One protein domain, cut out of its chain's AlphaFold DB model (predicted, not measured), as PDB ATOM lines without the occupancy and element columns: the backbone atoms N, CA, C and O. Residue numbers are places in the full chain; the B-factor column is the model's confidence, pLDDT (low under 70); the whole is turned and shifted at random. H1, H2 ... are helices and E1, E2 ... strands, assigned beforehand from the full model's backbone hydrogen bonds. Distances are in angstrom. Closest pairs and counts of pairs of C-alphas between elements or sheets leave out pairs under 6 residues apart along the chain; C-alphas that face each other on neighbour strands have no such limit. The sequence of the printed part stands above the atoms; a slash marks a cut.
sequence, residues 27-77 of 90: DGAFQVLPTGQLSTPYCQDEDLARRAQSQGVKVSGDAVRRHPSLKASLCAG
ATOM      1  N   ASP A  27     232.356 193.362 180.944       92.88
ATOM      2  CA  ASP A  27     231.863 192.335 181.855       92.88
ATOM      3  C   ASP A  27     230.489 191.878 181.349       92.88
ATOM      4  O   ASP A  27     229.525 192.649 181.313       92.88
ATOM      5  N   GLY A  28     230.422 190.650 180.831       90.75
ATOM      6  CA  GLY A  28     229.255 190.186 180.087       90.75
ATOM      7  C   GLY A  28     228.924 191.131 178.925       90.75
ATOM      8  O   GLY A  28     229.784 191.435 178.090       90.75
ATOM      9  N   ALA A  29     227.676 191.598 178.898       90.50
ATOM     10  CA  ALA A  29     227.141 192.529 177.908       90.50
ATOM     11  C   ALA A  29     227.388 194.019 178.238       90.50
ATOM     12  O   ALA A  29     226.973 194.893 177.475       90.50
ATOM     13  N   PHE A  30     228.048 194.327 179.358       93.75
ATOM     14  CA  PHE A  30     228.234 195.692 179.843       93.75
ATOM     15  C   PHE A  30     229.682 196.143 179.710       93.75
ATOM     16  O   PHE A  30     230.622 195.397 179.974       93.75
ATOM     17  N   GLN A  31     229.863 197.400 179.330       94.38
ATOM     18  CA  GLN A  31     231.137 198.085 179.428       94.38
ATOM     19  C   GLN A  31     231.353 198.560 180.863       94.38
ATOM     20  O   GLN A  31     230.475 199.188 181.455       94.38
ATOM     21  N   VAL A  32     232.545 198.311 181.397       94.75
ATOM     22  CA  VAL A  32     232.947 198.767 182.728       94.75
ATOM     23  C   VAL A  32     233.598 200.147 182.621       94.75
ATOM     24  O   VAL A  32     234.560 200.339 181.874       94.75
ATOM     25  N   LEU A  33     233.075 201.111 183.377       91.38
ATOM     26  CA  LEU A  33     233.619 202.455 183.550       91.38
ATOM     27  C   LEU A  33     233.940 202.699 185.033       91.38
ATOM     28  O   LEU A  33     233.363 202.048 185.904       91.38
ATOM     29  N   PRO A  34     234.796 203.688 185.359       92.00
ATOM     30  CA  PRO A  34     235.049 204.062 186.753       92.00
ATOM     31  C   PRO A  34     233.782 204.454 187.530       92.00
ATOM     32  O   PRO A  34     233.734 204.313 188.745       92.00
ATOM     33  N   THR A  35     232.760 204.953 186.831       92.94
ATOM     34  CA  THR A  35     231.497 205.433 187.409       92.94
ATOM     35  C   THR A  35     230.387 204.382 187.430       92.94
ATOM     36  O   THR A  35     229.297 204.674 187.917       92.94
ATOM     37  N   GLY A  36     230.628 203.177 186.904       92.56
ATOM     38  CA  GLY A  36     229.631 202.111 186.853       92.56
ATOM     39  C   GLY A  36     229.668 201.311 185.556       92.56
ATOM     40  O   GLY A  36     230.668 201.283 184.842       92.56
ATOM     41  N   GLN A  37     228.559 200.639 185.257       94.06
ATOM     42  CA  GLN A  37     228.415 199.811 184.064       94.06
ATOM     43  C   GLN A  37     227.506 200.489 183.039       94.06
ATOM     44  O   GLN A  37     226.452 201.024 183.382       94.06
ATOM     45  N   LEU A  38     227.912 200.448 181.772       91.94
ATOM     46  CA  LEU A  38     227.146 200.972 180.648       91.94
ATOM     47  C   LEU A  38     226.818 199.835 179.685       91.94
ATOM     48  O   LEU A  38     227.710 199.132 179.217       91.94
ATOM     49  N   SER A  39     225.544 199.666 179.348       89.12
ATOM     50  CA  SER A  39     225.151 198.727 178.298       89.12
ATOM     51  C   SER A  39     225.542 199.309 176.941       89.12
ATOM     52  O   SER A  39     225.048 200.373 176.566       89.12
ATOM     53  N   THR A  40     226.449 198.649 176.216       90.88
ATOM     54  CA  THR A  40     226.905 199.115 174.899       90.88
ATOM     55  C   THR A  40     226.796 198.010 173.855       90.88
ATOM     56  O   THR A  40     227.061 196.849 174.173       90.88
ATOM     57  N   PRO A  41     226.493 198.347 172.585       89.62
ATOM     58  CA  PRO A  41     226.485 197.361 171.504       89.62
ATOM     59  C   PRO A  41     227.813 196.601 171.390       89.62
ATOM     60  O   PRO A  41     227.821 195.405 171.137       89.62
ATOM     61  N   TYR A  42     228.943 197.263 171.670       91.94
ATOM     62  CA  TYR A  42     230.264 196.634 171.655       91.94
ATOM     63  C   TYR A  42     230.352 195.432 172.595       91.94
ATOM     64  O   TYR A  42     230.664 194.335 172.139       91.94
ATOM     65  N   CYS A  43     230.063 195.618 173.885       94.12
ATOM     66  CA  CYS A  43     230.170 194.526 174.851       94.12
ATOM     67  C   CYS A  43     229.049 193.495 174.694       94.12
ATOM     68  O   CYS A  43     229.286 192.312 174.926       94.12
ATOM     69  N   GLN A  44     227.865 193.908 174.237       93.31
ATOM     70  CA  GLN A  44     226.782 192.990 173.883       93.31
ATOM     71  C   GLN A  44     227.188 192.034 172.753       93.31
ATOM     72  O   GLN A  44     226.989 190.827 172.872       93.31
ATOM     73  N   ASP A  45     227.779 192.556 171.676       94.25
ATOM     74  CA  ASP A  45     228.200 191.740 170.535       94.25
ATOM     75  C   ASP A  45     229.388 190.834 170.897       94.25
ATOM     76  O   ASP A  45     229.449 189.690 170.448       94.25
ATOM     77  N   GLU A  46     230.312 191.304 171.744       94.06
ATOM     78  CA  GLU A  46     231.381 190.454 172.285       94.06
ATOM     79  C   GLU A  46     230.827 189.345 173.193       94.06
ATOM     80  O   GLU A  46     231.300 188.214 173.123       94.06
ATOM     81  N   ASP A  47     229.808 189.617 174.014       93.50
ATOM     82  CA  ASP A  47     229.143 188.580 174.816       93.50
ATOM     83  C   ASP A  47     228.454 187.535 173.943       93.50
ATOM     84  O   ASP A  47     228.630 186.333 174.147       93.50
ATOM     85  N   LEU A  48     227.734 187.994 172.921       92.56
ATOM     86  CA  LEU A  48     227.105 187.140 171.927       92.56
ATOM     87  C   LEU A  48     228.141 186.245 171.227       92.56
ATOM     88  O   LEU A  48     227.971 185.025 171.159       92.56
ATOM     89  N   ALA A  49     229.255 186.822 170.777       93.88
ATOM     90  CA  ALA A  49     230.335 186.059 170.168       93.88
ATOM     91  C   ALA A  49     230.957 185.047 171.141       93.88
ATOM     92  O   ALA A  49     231.154 183.896 170.759       93.88
ATOM     93  N   ARG A  50     231.207 185.416 172.406       93.44
ATOM     94  CA  ARG A  50     231.715 184.482 173.430       93.44
ATOM     95  C   ARG A  50     230.761 183.312 173.671       93.44
ATOM     96  O   ARG A  50     231.207 182.170 173.767       93.44
ATOM     97  N   ARG A  51     229.451 183.565 173.741       91.75
ATOM     98  CA  ARG A  51     228.437 182.505 173.880       91.75
ATOM     99  C   ARG A  51     228.431 181.587 172.663       91.75
ATOM    100  O   ARG A  51     228.477 180.372 172.831       91.75
ATOM    101  N   ALA A  52     228.471 182.144 171.456       92.19
ATOM    102  CA  ALA A  52     228.573 181.356 170.230       92.19
ATOM    103  C   ALA A  52     229.864 180.508 170.197       92.19
ATOM    104  O   ALA A  52     229.824 179.325 169.861       92.19
ATOM    105  N   GLN A  53     230.997 181.062 170.639       93.50
ATOM    106  CA  GLN A  53     232.261 180.328 170.787       93.50
ATOM    107  C   GLN A  53     232.160 179.179 171.787       93.50
ATOM    108  O   GLN A  53     232.680 178.099 171.512       93.50
ATOM    109  N   SER A  54     231.452 179.366 172.906       91.44
ATOM    110  CA  SER A  54     231.211 178.285 173.875       91.44
ATOM    111  C   SER A  54     230.402 177.120 173.284       91.44
ATOM    112  O   SER A  54     230.521 175.991 173.746       91.44
ATOM    113  N   GLN A  55     229.643 177.384 172.217       90.56
ATOM    114  CA  GLN A  55     228.889 176.398 171.439       90.56
ATOM    115  C   GLN A  55     229.680 175.858 170.228       90.56
ATOM    116  O   GLN A  55     229.139 175.111 169.418       90.56
ATOM    117  N   GLY A  56     230.960 176.223 170.086       92.69
ATOM    118  CA  GLY A  56     231.846 175.754 169.015       92.69
ATOM    119  C   GLY A  56     231.906 176.651 167.774       92.69
ATOM    120  O   GLY A  56     232.610 176.318 166.818       92.69
ATOM    121  N   VAL A  57     231.225 177.800 167.768       92.44
ATOM    122  CA  VAL A  57     231.211 178.730 166.627       92.44
ATOM    123  C   VAL A  57     232.378 179.715 166.711       92.44
ATOM    124  O   VAL A  57     232.489 180.507 167.641       92.44
ATOM    125  N   LYS A  58     233.253 179.729 165.703       94.94
ATOM    126  CA  LYS A  58     234.388 180.665 165.646       94.94
ATOM    127  C   LYS A  58     233.959 182.017 165.074       94.94
ATOM    128  O   LYS A  58     233.952 182.200 163.861       94.94
ATOM    129  N   VAL A  59     233.626 182.967 165.942       95.06
ATOM    130  CA  VAL A  59     233.195 184.324 165.562       95.06
ATOM    131  C   VAL A  59     233.707 185.352 166.573       95.06
ATOM    132  O   VAL A  59     233.857 185.013 167.739       95.06
ATOM    133  N   SER A  60     233.993 186.592 166.167       95.44
ATOM    134  CA  SER A  60     234.344 187.705 167.071       95.44
ATOM    135  C   SER A  60     233.174 188.677 167.235       95.44
ATOM    136  O   SER A  60     232.338 188.773 166.335       95.44
ATOM    137  N   GLY A  61     233.112 189.439 168.335       93.69
ATOM    138  CA  GLY A  61     232.038 190.424 168.510       93.69
ATOM    139  C   GLY A  61     232.073 191.519 167.449       93.69
ATOM    140  O   GLY A  61     231.039 191.977 166.974       93.69
ATOM    141  N   ASP A  62     233.259 191.879 166.974       94.38
ATOM    142  CA  ASP A  62     233.404 192.743 165.808       94.38
ATOM    143  C   ASP A  62     232.783 192.156 164.518       94.38
ATOM    144  O   ASP A  62     232.084 192.875 163.798       94.38
ATOM    145  N   ALA A  63     232.968 190.861 164.240       95.38
ATOM    146  CA  ALA A  63     232.334 190.219 163.089       95.38
ATOM    147  C   ALA A  63     230.805 190.210 163.226       95.38
ATOM    148  O   ALA A  63     230.113 190.492 162.250       95.38
ATOM    149  N   VAL A  64     230.293 189.954 164.436       93.88
ATOM    150  CA  VAL A  64     228.859 190.031 164.762       93.88
ATOM    151  C   VAL A  64     228.312 191.435 164.502       93.88
ATOM    152  O   VAL A  64     227.290 191.587 163.838       93.88
ATOM    153  N   ARG A  65     229.014 192.474 164.960       92.62
ATOM    154  CA  ARG A  65     228.588 193.873 164.817       92.62
ATOM    155  C   ARG A  65     228.553 194.348 163.373       92.62
ATOM    156  O   ARG A  65     227.666 195.104 162.988       92.62
ATOM    157  N   ARG A  66     229.547 193.939 162.581       94.56
ATOM    158  CA  ARG A  66     229.693 194.372 161.186       94.56
ATOM    159  C   ARG A  66     228.767 193.638 160.218       94.56
ATOM    160  O   ARG A  66     228.558 194.136 159.116       94.56
ATOM    161  N   HIS A  67     228.204 192.497 160.614       93.12
ATOM    162  CA  HIS A  67     227.385 191.658 159.740       93.12
ATOM    163  C   HIS A  67     226.023 191.367 160.388       93.12
ATOM    164  O   HIS A  67     225.881 190.378 161.111       93.12
ATOM    165  N   PRO A  68     224.990 192.181 160.103       89.62
ATOM    166  CA  PRO A  68     223.655 192.001 160.673       89.62
ATOM    167  C   PRO A  68     223.051 190.615 160.415       89.62
ATOM    168  O   PRO A  68     222.431 190.039 161.301       89.62
ATOM    169  N   SER A  69     223.293 190.031 159.237       91.38
ATOM    170  CA  SER A  69     222.837 188.673 158.904       91.38
ATOM    171  C   SER A  69     223.501 187.593 159.763       91.38
ATOM    172  O   SER A  69     222.836 186.649 160.185       91.38
ATOM    173  N   LEU A  70     224.794 187.743 160.075       91.94
ATOM    174  CA  LEU A  70     225.494 186.866 161.015       91.94
ATOM    175  C   LEU A  70     224.896 187.010 162.414       91.94
ATOM    176  O   LEU A  70     224.599 186.006 163.054       91.94
ATOM    177  N   LYS A  71     224.673 188.247 162.871       91.75
ATOM    178  CA  LYS A  71     224.048 188.521 164.170       91.75
ATOM    179  C   LYS A  71     222.665 187.870 164.275       91.75
ATOM    180  O   LYS A  71     222.428 187.130 165.224       91.75
ATOM    181  N   ALA A  72     221.809 188.045 163.269       90.12
ATOM    182  CA  ALA A  72     220.495 187.408 163.204       90.12
ATOM    183  C   ALA A  72     220.586 185.871 163.213       90.12
ATOM    184  O   ALA A  72     219.856 185.211 163.952       90.12
ATOM    185  N   SER A  73     221.527 185.296 162.454       90.38
ATOM    186  CA  SER A  73     221.755 183.846 162.434       90.38
ATOM    187  C   SER A  73     222.178 183.295 163.795       90.38
ATOM    188  O   SER A  73     221.779 182.184 164.135       90.38
ATOM    189  N   LEU A  74     222.983 184.034 164.563       89.94
ATOM    190  CA  LEU A  74     223.353 183.632 165.919       89.94
ATOM    191  C   LEU A  74     222.139 183.721 166.862       89.94
ATOM    192  O   LEU A  74     221.911 182.799 167.646       89.94
ATOM    193  N   CYS A  75     221.317 184.766 166.723       89.06
ATOM    194  CA  CYS A  75     220.118 184.997 167.539       89.06
ATOM    195  C   CYS A  75     218.995 183.976 167.319       89.06
ATOM    196  O   CYS A  75     218.256 183.682 168.258       89.06
ATOM    197  N   ALA A  76     218.894 183.382 166.128       82.06
ATOM    198  CA  ALA A  76     217.865 182.393 165.803       82.06
ATOM    199  C   ALA A  76     217.955 181.087 166.627       82.06
ATOM    200  O   ALA A  76     216.972 180.355 166.715       82.06
ATOM    201  N   GLY A  77     219.117 180.780 167.221       62.91
ATOM    202  CA  GLY A  77     219.371 179.496 167.884       62.91
ATOM    203  C   GLY A  77     218.849 179.360 169.320       62.91
ATOM    204  O   GLY A  77     218.517 178.246 169.701       62.91
TER     205      GLY A  77
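Overview. This is residues 27 to 77 of the 90 residues of an uncharacterized protein of Hyphomicrobium sp. ghe19 (UniProt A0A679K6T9). A small two-stranded hairpin, E1 and E2, makes one end of an elongated domain, and a group of three helices makes the rest. The longest helix, H1, lies in the middle; after it the chain folds back so that the short helix H2 packs on H1, and H3 follows H2 round a corner. The printed part has 51 residues, with two named strands and then three named helices, in the order E1, E2, H1, H2, H3; the sheet is E1 - E2, antiparallel, and the class is mixed, helices and strands. It is only just compact, close to loose, with a radius of gyration of the C-alphas of 11.4 A, and the C-alphas span 34 by 20 by 16 A.

Arrangement. Look first at residues 30 to 33, strand E1, and residues 36 to 39, strand E2, a hairpin of antiparallel neighbours with 146 degrees between their directions. There you will find N 31 and O 38 within hydrogen-bond range at 2.8 A, and N 36 and O 33 at 3.1 A. Go on to residues 41 to 54, helix H1, whose closest C-alphas to E1 are those of Cys 43 and Phe 30, 5.5 A apart. Helix H2, residues 61 to 66, touches H1, and their closest C-alphas, those of Glu 46 and Gly 61, are 3.8 A apart. These two helices run opposite ways at a steep tilt of 59 degrees. Helix H3, residues 68 to 75, touches H2 only at the corner by their link, with the C-alphas of Val 64 and Lys 71 closest at 5.1 A. H3 is close to H1 but not clearly touching it; their closest C-alphas, those of Ala 52 and Leu 74, are 7.1 A apart. Both strands are apart from H2 and H3. In H1, H2 and H3 every O i to N i+4 pair is within hydrogen-bond range.

Along the chain. Find C-alpha 30 at (228.234, 195.692, 179.843), where E1 begins; it runs 9.4 A to residue 33. E2, residues 36 to 39, covers 10.2 A. From C-alpha 41 at (226.485, 197.361, 171.504), H1 runs 19.8 A to residue 54. H2, residues 61 to 66, covers 8.6 A, and H3, residues 68 to 75, covers 10.4 A and ends with C-alpha 75 at (220.118, 184.997, 167.539).

Size, cuts and confidence. The two C-alphas farthest apart are those of Thr 35 and Gly 56, at 34.9 A. The printed part runs from residue 27 to residue 77 and has no cut. Its links are tight, but for the short link of six residues from H1 to H2. The mean pLDDT of the printed part is 91.8, and residue 77 is the one printed residue under 70.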